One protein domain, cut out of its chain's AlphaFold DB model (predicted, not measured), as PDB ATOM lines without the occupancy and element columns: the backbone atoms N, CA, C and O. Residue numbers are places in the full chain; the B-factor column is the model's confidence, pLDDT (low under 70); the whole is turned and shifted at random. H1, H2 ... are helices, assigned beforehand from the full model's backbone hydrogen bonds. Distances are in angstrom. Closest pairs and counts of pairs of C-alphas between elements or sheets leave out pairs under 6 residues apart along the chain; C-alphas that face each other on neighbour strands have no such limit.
ATOM      1  N   ASN A 449     261.652 214.918 114.787       60.16
ATOM      2  CA  ASN A 449     260.774 214.572 115.912       60.16
ATOM      3  C   ASN A 449     259.333 214.268 115.461       60.16
ATOM      4  O   ASN A 449     258.699 213.351 115.975       60.16
ATOM      5  N   SER A 450     258.802 214.995 114.473       61.50
ATOM      6  CA  SER A 450     257.484 214.703 113.881       61.50
ATOM      7  C   SER A 450     257.464 213.347 113.167       61.50
ATOM      8  O   SER A 450     256.519 212.576 113.323       61.50
ATOM      9  N   ASN A 451     258.516 213.021 112.414       71.69
ATOM     10  CA  ASN A 451     258.643 211.736 111.728       71.69
ATOM     11  C   ASN A 451     258.873 210.574 112.705       71.69
ATOM     12  O   ASN A 451     258.307 209.503 112.504       71.69
ATOM     13  N   GLN A 452     259.635 210.788 113.776       77.75
ATOM     14  CA  GLN A 452     259.868 209.803 114.830       77.75
ATOM     15  C   GLN A 452     258.580 209.512 115.607       77.75
ATOM     16  O   GLN A 452     258.228 208.351 115.781       77.75
ATOM     17  N   ILE A 453     257.804 210.546 115.953       80.19
ATOM     18  CA  ILE A 453     256.475 210.379 116.561       80.19
ATOM     19  C   ILE A 453     255.536 209.614 115.618       80.19
ATOM     20  O   ILE A 453     254.823 208.722 116.063       80.19
ATOM     21  N   LYS A 454     255.542 209.900 114.308       83.50
ATOM     22  CA  LYS A 454     254.740 209.130 113.337       83.50
ATOM     23  C   LYS A 454     255.146 207.657 113.275       83.50
ATOM     24  O   LYS A 454     254.259 206.814 113.199       83.50
ATOM     25  N   LYS A 455     256.449 207.350 113.319       86.00
ATOM     26  CA  LYS A 455     256.951 205.967 113.381       86.00
ATOM     27  C   LYS A 455     256.476 205.264 114.652       86.00
ATOM     28  O   LYS A 455     255.882 204.201 114.549       86.00
ATOM     29  N   GLN A 456     256.609 205.911 115.809       88.25
ATOM     30  CA  GLN A 456     256.141 205.373 117.091       88.25
ATOM     31  C   GLN A 456     254.622 205.138 117.120       88.25
ATOM     32  O   GLN A 456     254.173 204.119 117.637       88.25
ATOM     33  N   ILE A 457     253.820 206.037 116.530       87.88
ATOM     34  CA  ILE A 457     252.367 205.833 116.381       87.88
ATOM     35  C   ILE A 457     252.083 204.552 115.586       87.88
ATOM     36  O   ILE A 457     251.222 203.770 115.981       87.88
ATOM     37  N   ILE A 458     252.794 204.338 114.474       88.38
ATOM     38  CA  ILE A 458     252.609 203.157 113.618       88.38
ATOM     39  C   ILE A 458     253.084 201.886 114.333       88.38
ATOM     40  O   ILE A 458     252.369 200.893 114.310       88.38
ATOM     41  N   GLU A 459     254.235 201.911 115.006       90.25
ATOM     42  CA  GLU A 459     254.752 200.771 115.779       90.25
ATOM     43  C   GLU A 459     253.789 200.337 116.887       90.25
ATOM     44  O   GLU A 459     253.534 199.147 117.052       90.25
ATOM     45  N   LEU A 460     253.223 201.290 117.634       89.62
ATOM     46  CA  LEU A 460     252.244 200.981 118.676       89.62
ATOM     47  C   LEU A 460     250.921 200.478 118.089       89.62
ATOM     48  O   LEU A 460     250.327 199.558 118.644       89.62
ATOM     49  N   TYR A 461     250.489 201.026 116.951       90.00
ATOM     50  CA  TYR A 461     249.326 200.524 116.219       90.00
ATOM     51  C   TYR A 461     249.528 199.079 115.730       90.00
ATOM     52  O   TYR A 461     248.613 198.268 115.836       90.00
ATOM     53  N   LEU A 462     250.723 198.734 115.234       88.44
ATOM     54  CA  LEU A 462     251.063 197.369 114.810       88.44
ATOM     55  C   LEU A 462     251.151 196.379 115.983       88.44
ATOM     56  O   LEU A 462     251.016 195.182 115.766       88.44
ATOM     57  N   LYS A 463     251.321 196.871 117.215       92.06
ATOM     58  CA  LYS A 463     251.209 196.097 118.465       92.06
ATOM     59  C   LYS A 463     249.772 196.053 119.014       92.06
ATOM     60  O   LYS A 463     249.590 195.881 120.215       92.06
ATOM     61  N   GLU A 464     248.777 196.291 118.160       88.44
ATOM     62  CA  GLU A 464     247.339 196.235 118.468       88.44
ATOM     63  C   GLU A 464     246.858 197.200 119.567       88.44
ATOM     64  O   GLU A 464     245.785 197.026 120.141       88.44
ATOM     65  N   ARG A 465     247.608 198.278 119.840       86.69
ATOM     66  CA  ARG A 465     247.160 199.323 120.772       86.69
ATOM     67  C   ARG A 465     246.048 200.168 120.156       86.69
ATOM     68  O   ARG A 465     246.129 200.603 119.005       86.69
ATOM     69  N   SER A 466     245.034 200.476 120.958       85.88
ATOM     70  CA  SER A 466     243.957 201.391 120.585       85.88
ATOM     71  C   SER A 466     244.458 202.835 120.431       85.88
ATOM     72  O   SER A 466     245.445 203.258 121.038       85.88
ATOM     73  N   ASN A 467     243.738 203.657 119.657       83.44
ATOM     74  CA  ASN A 467     244.106 205.068 119.461       83.44
ATOM     75  C   ASN A 467     244.163 205.856 120.783       83.44
ATOM     76  O   ASN A 467     244.954 206.793 120.894       83.44
ATOM     77  N   GLY A 468     243.339 205.480 121.770       81.50
ATOM     78  CA  GLY A 468     243.351 206.072 123.110       81.50
ATOM     79  C   GLY A 468     244.633 205.744 123.872       81.50
ATOM     80  O   GLY A 468     245.280 206.644 124.405       81.50
ATOM     81  N   GLU A 469     245.068 204.482 123.846       84.94
ATOM     82  CA  GLU A 469     246.322 204.056 124.479       84.94
ATOM     83  C   GLU A 469     247.547 204.711 123.829       84.94
ATOM     84  O   GLU A 469     248.437 205.191 124.533       84.94
ATOM     85  N   ILE A 470     247.581 204.803 122.496       87.88
ATOM     86  CA  ILE A 470     248.671 205.462 121.753       87.88
ATOM     87  C   ILE A 470     248.732 206.954 122.097       87.88
ATOM     88  O   ILE A 470     249.807 207.503 122.355       87.88
ATOM     89  N   SER A 471     247.568 207.608 122.127       86.00
ATOM     90  CA  SER A 471     247.428 209.025 122.465       86.00
ATOM     91  C   SER A 471     247.943 209.333 123.872       86.00
ATOM     92  O   SER A 471     248.717 210.282 124.035       86.00
ATOM     93  N   ASN A 472     247.584 208.498 124.851       84.69
ATOM     94  CA  ASN A 472     248.025 208.630 126.238       84.69
ATOM     95  C   ASN A 472     249.529 208.358 126.386       84.69
ATOM     96  O   ASN A 472     250.234 209.143 127.020       84.69
ATOM     97  N   THR A 473     250.038 207.306 125.738       85.88
ATOM     98  CA  THR A 473     251.455 206.901 125.803       85.88
ATOM     99  C   THR A 473     252.382 207.976 125.235       85.88
ATOM    100  O   THR A 473     253.390 208.324 125.844       85.88
ATOM    101  N   LEU A 474     252.032 208.545 124.078       83.00
ATOM    102  CA  LEU A 474     252.863 209.537 123.387       83.00
ATOM    103  C   LEU A 474     252.509 210.990 123.750       83.00
ATOM    104  O   LEU A 474     253.132 211.917 123.228       83.00
ATOM    105  N   LYS A 475     251.518 211.206 124.630       82.94
ATOM    106  CA  LYS A 475     250.994 212.528 125.022       82.94
ATOM    107  C   LYS A 475     250.660 213.409 123.805       82.94
ATOM    108  O   LYS A 475     251.094 214.557 123.687       82.94
ATOM    109  N   ILE A 476     249.900 212.852 122.864       81.50
ATOM    110  CA  ILE A 476     249.477 213.504 121.609       81.50
ATOM    111  C   ILE A 476     247.961 213.440 121.447       81.50
ATOM    112  O   ILE A 476     247.309 212.608 122.060       81.50
ATOM    113  N   ARG A 477     247.378 214.299 120.601       75.19
ATOM    114  CA  ARG A 477     245.920 214.338 120.390       75.19
ATOM    115  C   ARG A 477     245.407 213.033 119.744       75.19
ATOM    116  O   ARG A 477     245.998 212.607 118.745       75.19
ATOM    117  N   PRO A 478     244.276 212.459 120.197       75.00
ATOM    118  CA  PRO A 478     243.695 211.253 119.594       75.00
ATOM    119  C   PRO A 478     243.402 211.406 118.096       75.00
ATOM    120  O   PRO A 478     243.686 210.512 117.304       75.00
ATOM    121  N   SER A 479     242.915 212.581 117.680       74.25
ATOM    122  CA  SER A 479     242.631 212.893 116.273       74.25
ATOM    123  C   SER A 479     243.874 212.834 115.380       74.25
ATOM    124  O   SER A 479     243.785 212.408 114.229       74.25
ATOM    125  N   TYR A 480     245.040 213.203 115.918       80.31
ATOM    126  CA  TYR A 480     246.312 213.103 115.209       80.31
ATOM    127  C   TYR A 480     246.732 211.639 115.028       80.31
ATOM    128  O   TYR A 480     247.122 211.256 113.928       80.31
ATOM    129  N   CYS A 481     246.566 210.798 116.056       81.19
ATOM    130  CA  CYS A 481     246.814 209.351 115.963       81.19
ATOM    131  C   CYS A 481     245.930 208.709 114.889       81.19
ATOM    132  O   CYS A 481     246.435 208.057 113.975       81.19
ATOM    133  N   SER A 482     244.621 208.975 114.949       80.94
ATOM    134  CA  SER A 482     243.642 208.468 113.982       80.94
ATOM    135  C   SER A 482     244.002 208.850 112.545       80.94
ATOM    136  O   SER A 482     243.891 208.027 111.636       80.94
ATOM    137  N   GLN A 483     244.471 210.082 112.328       83.38
ATOM    138  CA  GLN A 483     244.876 210.555 111.008       83.38
ATOM    139  C   GLN A 483     246.109 209.810 110.477       83.38
ATOM    140  O   GLN A 483     246.094 209.358 109.334       83.38
ATOM    141  N   ILE A 484     247.153 209.647 111.297       85.19
ATOM    142  CA  ILE A 484     248.387 208.948 110.899       85.19
ATOM    143  C   ILE A 484     248.121 207.465 110.611       85.19
ATOM    144  O   ILE A 484     248.605 206.943 109.607       85.19
ATOM    145  N   ILE A 485     247.304 206.802 111.432       84.56
ATOM    146  CA  ILE A 485     246.929 205.394 111.236       84.56
ATOM    147  C   ILE A 485     246.087 205.224 109.966       84.56
ATOM    148  O   ILE A 485     246.313 204.296 109.192       84.56
ATOM    149  N   THR A 486     245.148 206.135 109.704       82.00
ATOM    150  CA  THR A 486     244.356 206.115 108.462       82.00
ATOM    151  C   THR A 486     245.252 206.277 107.235       82.00
ATOM    152  O   THR A 486     245.113 205.530 106.270       82.00
ATOM    153  N   ASP A 487     246.215 207.199 107.284       83.44
ATOM    154  CA  ASP A 487     247.175 207.407 106.198       83.44
ATOM    155  C   ASP A 487     248.057 206.167 105.968       83.44
ATOM    156  O   ASP A 487     248.286 205.783 104.820       83.44
ATOM    157  N   TYR A 488     248.499 205.503 107.042       84.75
ATOM    158  CA  TYR A 488     249.229 204.235 106.969       84.75
ATOM    159  C   TYR A 488     248.391 203.126 106.316       84.75
ATOM    160  O   TYR A 488     248.875 202.431 105.421       84.75
ATOM    161  N   LYS A 489     247.120 202.989 106.710       82.69
ATOM    162  CA  LYS A 489     246.198 201.997 106.142       82.69
ATOM    163  C   LYS A 489     245.930 202.227 104.654       82.69
ATOM    164  O   LYS A 489     245.873 201.263 103.898       82.69
ATOM    165  N   ILE A 490     245.792 203.483 104.227       81.38
ATOM    166  CA  ILE A 490     245.625 203.836 102.809       81.38
ATOM    167  C   ILE A 490     246.897 203.502 102.023       81.38
ATOM    168  O   ILE A 490     246.819 202.878 100.968       81.38
ATOM    169  N   LYS A 491     248.075 203.878 102.543       82.31
ATOM    170  CA  LYS A 491     249.359 203.651 101.863       82.31
ATOM    171  C   LYS A 491     249.665 202.165 101.656       82.31
ATOM    172  O   LYS A 491     250.169 201.798 100.604       82.31
ATOM    173  N   ASN A 492     249.343 201.321 102.635       79.81
ATOM    174  CA  ASN A 492     249.584 199.875 102.566       79.81
ATOM    175  C   ASN A 492     248.411 199.089 101.950       79.81
ATOM    176  O   ASN A 492     248.372 197.870 102.053       79.81
ATOM    177  N   GLY A 493     247.425 199.763 101.345       76.31
ATOM    178  CA  GLY A 493     246.301 199.100 100.672       76.31
ATOM    179  C   GLY A 493     245.304 198.387 101.594       76.31
ATOM    180  O   GLY A 493     244.423 197.687 101.101       76.31
ATOM    181  N   ILE A 494     245.404 198.587 102.912       83.12
ATOM    182  CA  ILE A 494     244.488 198.027 103.919       83.12
ATOM    183  C   ILE A 494     243.101 198.667 103.781       83.12
ATOM    184  O   ILE A 494     242.081 197.995 103.903       83.12
ATOM    185  N   ILE A 495     243.052 199.975 103.503       81.88
ATOM    186  CA  ILE A 495     241.813 200.683 103.159       81.88
ATOM    187  C   ILE A 495     241.819 200.957 101.661       81.88
ATOM    188  O   ILE A 495     242.694 201.666 101.159       81.88
ATOM    189  N   LYS A 496     240.803 200.447 100.964       81.19
ATOM    190  CA  LYS A 496     240.562 200.741  99.550       81.19
ATOM    191  C   LYS A 496     239.625 201.949  99.398       81.19
ATOM    192  O   LYS A 496     238.737 202.140 100.234       81.19
ATOM    193  N   PRO A 497     239.806 202.776  98.356       83.94
ATOM    194  CA  PRO A 497     238.865 203.847  98.044       83.94
ATOM    195  C   PRO A 497     237.495 203.266  97.664       83.94
ATOM    196  O   PRO A 497     237.411 202.222  97.013       83.94
ATOM    197  N   SER A 498     236.414 203.947  98.052       83.62
ATOM    198  CA  SER A 498     235.063 203.600  97.596       83.62
ATOM    199  C   SER A 498     234.900 203.880  96.095       83.62
ATOM    200  O   SER A 498     235.662 204.655  95.513       83.62
ATOM    201  N   LYS A 499     233.870 203.294  95.464       82.75
ATOM    202  CA  LYS A 499     233.536 203.556  94.048       82.75
ATOM    203  C   LYS A 499     233.364 205.054  93.760       82.75
ATOM    204  O   LYS A 499     233.848 205.543  92.745       82.75
ATOM    205  N   GLU A 500     232.741 205.787  94.679       84.00
ATOM    206  CA  GLU A 500     232.561 207.241  94.581       84.00
ATOM    207  C   GLU A 500     233.892 207.997  94.625       84.00
ATOM    208  O   GLU A 500     234.138 208.866  93.790       84.00
ATOM    209  N   ILE A 501     234.784 207.637  95.555       85.31
ATOM    210  CA  ILE A 501     236.111 208.254  95.662       85.31
ATOM    211  C   ILE A 501     236.938 207.973  94.400       85.31
ATOM    212  O   ILE A 501     237.613 208.878  93.922       85.31
ATOM    213  N   ASN A 502     236.854 206.769  93.826       84.88
ATOM    214  CA  ASN A 502     237.541 206.441  92.572       84.88
ATOM    215  C   ASN A 502     237.058 207.303  91.402       84.88
ATOM    216  O   ASN A 502     237.884 207.896  90.714       84.88
ATOM    217  N   LYS A 503     235.740 207.462  91.246       87.56
ATOM    218  CA  LYS A 503     235.160 208.342  90.221       87.56
ATOM    219  C   LYS A 503     235.638 209.791  90.371       87.56
ATOM    220  O   LYS A 503     235.951 210.466  89.398       87.56
ATOM    221  N   ILE A 504     235.739 210.274  91.609       89.38
ATOM    222  CA  ILE A 504     236.249 211.620  91.887       89.38
ATOM    223  C   ILE A 504     237.748 211.722  91.576       89.38
ATOM    224  O   ILE A 504     238.188 212.741  91.054       89.38
ATOM    225  N   ILE A 505     238.542 210.689  91.865       88.62
ATOM    226  CA  ILE A 505     239.973 210.655  91.526       88.62
ATOM    227  C   ILE A 505     240.187 210.722  90.008       88.62
ATOM    228  O   ILE A 505     241.077 211.450  89.573       88.62
ATOM    229  N   GLU A 506     239.373 210.020  89.217       89.31
ATOM    230  CA  GLU A 506     239.401 210.091  87.748       89.31
ATOM    231  C   GLU A 506     239.124 211.516  87.254       89.31
ATOM    232  O   GLU A 506     239.927 212.075  86.506       89.31
ATOM    233  N   ASN A 507     238.078 212.159  87.777       89.94
ATOM    234  CA  ASN A 507     237.760 213.547  87.435       89.94
ATOM    235  C   ASN A 507     238.874 214.526  87.858       89.94
ATOM    236  O   ASN A 507     239.179 215.472  87.137       89.94
ATOM    237  N   ILE A 508     239.516 214.307  89.014       90.19
ATOM    238  CA  ILE A 508     240.670 215.110  89.454       90.19
ATOM    239  C   ILE A 508     241.830 214.974  88.458       90.19
ATOM    240  O   ILE A 508     242.465 215.975  88.140       90.19
ATOM    241  N   ILE A 509     242.119 213.761  87.970       88.88
ATOM    242  CA  ILE A 509     243.175 213.527  86.970       88.88
ATOM    243  C   ILE A 509     242.866 214.291  85.681       88.88
ATOM    244  O   ILE A 509     243.747 214.963  85.151       88.88
ATOM    245  N   GLU A 510     241.622 214.235  85.206       89.94
ATOM    246  CA  GLU A 510     241.205 214.936  83.991       89.94
ATOM    247  C   GLU A 510     241.333 216.463  84.123       89.94
ATOM    248  O   GLU A 510     241.831 217.133  83.218       89.94
ATOM    249  N   LEU A 511     240.935 217.024  85.268       90.88
ATOM    250  CA  LEU A 511     241.047 218.460  85.533       90.88
ATOM    251  C   LEU A 511     242.503 218.916  85.697       90.88
ATOM    252  O   LEU A 511     242.866 219.988  85.213       90.88
ATOM    253  N   GLU A 512     243.362 218.104  86.320       87.50
ATOM    254  CA  GLU A 512     244.800 218.389  86.395       87.50
ATOM    255  C   GLU A 512     245.451 218.383  85.000       87.50
ATOM    256  O   GLU A 512     246.260 219.265  84.714       87.50
ATOM    257  N   LEU A 513     245.056 217.468  84.103       87.50
ATOM    258  CA  LEU A 513     245.518 217.453  82.703       87.50
ATOM    259  C   LEU A 513     245.063 218.694  81.920       87.50
ATOM    260  O   LEU A 513     245.771 219.156  81.029       87.50
ATOM    261  N   LYS A 514     243.915 219.270  82.289       89.50
ATOM    262  CA  LYS A 514     243.408 220.549  81.764       89.50
ATOM    263  C   LYS A 514     244.057 221.779  82.421       89.50
ATOM    264  O   LYS A 514     243.674 222.903  82.109       89.50
ATOM    265  N   GLY A 515     245.022 221.594  83.327       89.50
ATOM    266  CA  GLY A 515     245.781 222.673  83.969       89.50
ATOM    267  C   GLY A 515     245.093 223.332  85.170       89.50
ATOM    268  O   GLY A 515     245.523 224.401  85.606       89.50
ATOM    269  N   PHE A 516     244.037 222.727  85.725       88.88
ATOM    270  CA  PHE A 516     243.318 223.293  86.868       88.88
ATOM    271  C   PHE A 516     244.151 223.168  88.151       88.88
ATOM    272  O   PHE A 516     244.716 222.119  88.462       88.88
ATOM    273  N   ASN A 517     244.192 224.235  88.951       89.25
ATOM    274  CA  ASN A 517     244.801 224.209  90.278       89.25
ATOM    275  C   ASN A 517     243.841 223.627  91.338       89.25
ATOM    276  O   ASN A 517     242.633 223.531  91.140       89.25
ATOM    277  N   LYS A 518     244.365 223.280  92.522       85.62
ATOM    278  CA  LYS A 518     243.591 222.630  93.603       85.62
ATOM    279  C   LYS A 518     242.344 223.400  94.052       85.62
ATOM    280  O   LYS A 518     241.414 222.774  94.549       85.62
ATOM    281  N   SER A 519     242.344 224.730  93.949       86.06
ATOM    282  CA  SER A 519     241.167 225.533  94.301       86.06
ATOM    283  C   SER A 519     240.093 225.381  93.231       86.06
ATOM    284  O   SER A 519     238.976 225.009  93.557       86.06
ATOM    285  N   GLN A 520     240.480 225.523  91.963       87.12
ATOM    286  CA  GLN A 520     239.586 225.349  90.817       87.12
ATOM    287  C   GLN A 520     238.992 223.933  90.762       87.12
ATOM    288  O   GLN A 520     237.819 223.772  90.461       87.12
ATOM    289  N   ILE A 521     239.768 222.905  91.127       87.38
ATOM    290  CA  ILE A 521     239.280 221.519  91.223       87.38
ATOM    291  C   ILE A 521     238.214 221.363  92.322       87.38
ATOM    292  O   ILE A 521     237.252 220.623  92.136       87.38
ATOM    293  N   CYS A 522     238.374 222.035  93.469       87.88
ATOM    294  CA  CYS A 522     237.359 222.011  94.530       87.88
ATOM    295  C   CYS A 522     236.048 222.640  94.050       87.88
ATOM    296  O   CYS A 522     234.982 222.079  94.303       87.88
ATOM    297  N   ASP A 523     236.149 223.770  93.348       90.19
ATOM    298  CA  ASP A 523     234.998 224.524  92.849       90.19
ATOM    299  C   ASP A 523     234.251 223.739  91.756       90.19
ATOM    300  O   ASP A 523     233.035 223.563  91.841       90.19
ATOM    301  N   GLU A 524     234.984 223.175  90.790       92.38
ATOM    302  CA  GLU A 524     234.432 222.404  89.669       92.38
ATOM    303  C   GLU A 524     233.743 221.111  90.133       92.38
ATOM    304  O   GLU A 524     232.640 220.778  89.701       92.38
ATOM    305  N   LEU A 525     234.367 220.386  91.068       89.31
ATOM    306  CA  LEU A 525     233.822 219.131  91.595       89.31
ATOM    307  C   LEU A 525     232.841 219.339  92.756       89.31
ATOM    308  O   LEU A 525     232.292 218.360  93.261       89.31
ATOM    309  N   LYS A 526     232.622 220.588  93.188       91.81
ATOM    310  CA  LYS A 526     231.797 220.954  94.351       91.81
ATOM    311  C   LYS A 526     232.188 220.186  95.623       91.81
ATOM    312  O   LYS A 526     231.334 219.727  96.381       91.81
ATOM    313  N   ILE A 527     233.493 220.047  95.866       87.88
ATOM    314  CA  ILE A 527     234.049 219.350  97.035       87.88
ATOM    315  C   ILE A 527     234.871 220.289  97.917       87.88
ATOM    316  O   ILE A 527     235.508 221.225  97.446       87.88
ATOM    317  N   ASN A 528     234.924 220.010  99.220       85.38
ATOM    318  CA  ASN A 528     235.776 220.776 100.127       85.38
ATOM    319  C   ASN A 528     237.255 220.339 100.048       85.38
ATOM    320  O   ASN A 528     237.589 219.203  99.695       85.38
ATOM    321  N   ARG A 529     238.166 221.242 100.440       80.00
ATOM    322  CA  ARG A 529     239.620 220.988 100.437       80.00
ATOM    323  C   ARG A 529     240.031 219.736 101.229       80.00
ATOM    324  O   ARG A 529     240.833 218.967 100.700       80.00
ATOM    325  N   PRO A 530     239.541 219.493 102.462       76.06
ATOM    326  CA  PRO A 530     239.866 218.267 103.195       76.06
ATOM    327  C   PRO A 530     239.535 216.986 102.420       76.06
ATOM    328  O   PRO A 530     240.329 216.043 102.414       76.06
ATOM    329  N   PHE A 531     238.398 216.969 101.726       79.50
ATOM    330  CA  PHE A 531     237.960 215.840 100.918       79.50
ATOM    331  C   PHE A 531     238.820 215.664  99.659       79.50
ATOM    332  O   PHE A 531     239.263 214.550  99.385       79.50
ATOM    333  N   LEU A 532     239.192 216.756  98.979       83.81
ATOM    334  CA  LEU A 532     240.174 216.718  97.887       83.81
ATOM    335  C   LEU A 532     241.505 216.093  98.344       83.81
ATOM    336  O   LEU A 532     242.038 215.200  97.685       83.81
ATOM    337  N   TYR A 533     242.036 216.504  99.500       82.00
ATOM    338  CA  TYR A 533     243.276 215.931 100.035       82.00
ATOM    339  C   TYR A 533     243.146 214.444 100.382       82.00
ATOM    340  O   TYR A 533     244.117 213.704 100.217       82.00
ATOM    341  N   LYS A 534     241.968 213.984 100.820       79.31
ATOM    342  CA  LYS A 534     241.685 212.556 101.025       79.31
ATOM    343  C   LYS A 534     241.759 211.783  99.700       79.31
ATOM    344  O   LYS A 534     242.456 210.773  99.643       79.31
ATOM    345  N   CYS A 535     241.139 212.285  98.631       82.12
ATOM    346  CA  CYS A 535     241.203 211.678  97.293       82.12
ATOM    347  C   CYS A 535     242.640 211.635  96.744       82.12
ATOM    348  O   CYS A 535     243.090 210.606  96.242       82.12
ATOM    349  N   LEU A 536     243.412 212.712  96.925       82.94
ATOM    350  CA  LEU A 536     244.813 212.775  96.493       82.94
ATOM    351  C   LEU A 536     245.724 211.778  97.231       82.94
ATOM    352  O   LEU A 536     246.714 211.320  96.659       82.94
ATOM    353  N   LYS A 537     245.412 211.414  98.484       81.94
ATOM    354  CA  LYS A 537     246.149 210.366  99.214       81.94
ATOM    355  C   LYS A 537     245.928 208.986  98.594       81.94
ATOM    356  O   LYS A 537     246.902 208.273  98.376       81.94
ATOM    357  N   PHE A 538     244.684 208.652  98.248       82.25
ATOM    358  CA  PHE A 538     244.360 207.414  97.530       82.25
ATOM    359  C   PHE A 538     244.999 207.373  96.136       82.25
ATOM    360  O   PHE A 538     245.594 206.362  95.779       82.25
ATOM    361  N   LYS A 539     244.973 208.493  95.398       82.56
ATOM    362  CA  LYS A 539     245.663 208.633  94.103       82.56
ATOM    363  C   LYS A 539     247.172 208.372  94.208       82.56
ATOM    364  O   LYS A 539     247.750 207.732  93.342       82.56
ATOM    365  N   LYS A 540     247.840 208.863  95.258       78.50
ATOM    366  CA  LYS A 540     249.281 208.619  95.456       78.50
ATOM    367  C   LYS A 540     249.592 207.164  95.808       78.50
ATOM    368  O   LYS A 540     250.594 206.639  95.333       78.50
ATOM    369  N   ALA A 541     248.748 206.527  96.618       71.88
ATOM    370  CA  ALA A 541     248.912 205.123  96.988       71.88
ATOM    371  C   ALA A 541     248.723 204.180  95.786       71.88
ATOM    372  O   ALA A 541     249.486 203.232  95.643       71.88
ATOM    373  N   SER A 542     247.780 204.471  94.878       65.44
ATOM    374  CA  SER A 542     247.563 203.661  93.669       65.44
ATOM    375  C   SER A 542     248.696 203.769  92.642       65.44
ATOM    376  O   SER A 542     248.954 202.808  91.924       65.44
ATOM    377  N   VAL A 543     249.403 204.904  92.587       59.44
ATOM    378  CA  VAL A 543     250.604 205.075  91.748       59.44
ATOM    379  C   VAL A 543     251.804 204.317  92.329       59.44
ATOM    380  O   VAL A 543     252.530 203.683  91.578       59.44
ATOM    381  N   GLN A 544     251.982 204.317  93.656       53.28
ATOM    382  CA  GLN A 544     253.071 203.591  94.334       53.28
ATOM    383  C   GLN A 544     252.916 202.061  94.344       53.28
ATOM    384  O   GLN A 544     253.867 201.379  94.682       53.28
ATOM    385  N   GLN A 545     251.737 201.529  94.011       52.62
ATOM    386  CA  GLN A 545     251.498 200.087  93.843       52.62
ATOM    387  C   GLN A 545     251.675 199.612  92.386       52.62
ATOM    388  O   GLN A 545     251.599 198.415  92.129       52.62
ATOM    389  N   ARG A 546     251.842 200.541  91.429       47.69
ATOM    390  CA  ARG A 546     252.048 200.265  89.990       47.69
ATOM    391  C   ARG A 546     253.510 200.428  89.539       47.69
ATOM    392  O   ARG A 546     253.802 200.132  88.386       47.69
TER     393      ARG A 546
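What this domain is: This is residues 449 to 546 of the 547 residues of an uncharacterized protein of Lacinutrix iliipiscaria (UniProt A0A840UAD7). Two small lobes of three helices each, H1 to H3 and H4 to H6, stand end to end along the longest axis, and the last turns of H3 meet H6 where the lobes join. Within each lobe the helices cross rather than run side by side. The printed part has 98 residues with six named helices, H1 to H6 in chain order, and no named strand: all helix. It is loose and elongated, with a radius of gyration of the C-alphas of 15.9 A and spans of 46 by 26 by 23 A.

How they stand to each other: H6, residues 529 to 544, and H3, residues 478 to 491, are the hubs, touching three helices each. They touch through residues 537 to 541 and 487 to 491 alone, the closest C-alphas, of Lys 491 and Ala 541, 5.1 A apart; the tilt of 36 degrees is only just steep, the same way. H4, residues 499 to 513, touches H6 about perpendicular at 87 degrees, closest at C-alphas 505 and 535, 6.0 A. H5, residues 518 to 524, and H6 touch only at the corner, and only just, with 3 pairs of C-alphas within 8 A; the closest are 522 and 529, 6.4 A. H4 and H5 only just touch, with 3 such pairs; C-alphas 511 and 521 are closest, 6.7 A. H1, residues 449 to 462, touches H3 at 75 degrees, about perpendicular, closest at C-alphas 458 and 485, 6.6 A. H2, residues 467 to 474, touches H1, closest at C-alphas 460 and 470, 6.5 A, and H3, closest at C-alphas 471 and 478, 5.2 A. H3 and H4 are apart. In H1 to H6 every O i to N i+4 pair is within hydrogen-bond range.

Where its parts are: H1 begins at C-alpha 449 (260.774, 214.572, 115.912) and is 19.8 A long, H3 20.1 A and H4 21.6 A. H6, 22.8 A, ends at C-alpha 544 (253.071, 203.591, 94.334).

The domain as a whole: The C-alphas farthest apart, of Thr 473 and Lys 514, are 46.8 A apart. The printed part has no cut; the link from H3 to H4 is short, the others tight. Residues 449 to 450 and 542 to 546 have pLDDT under 70.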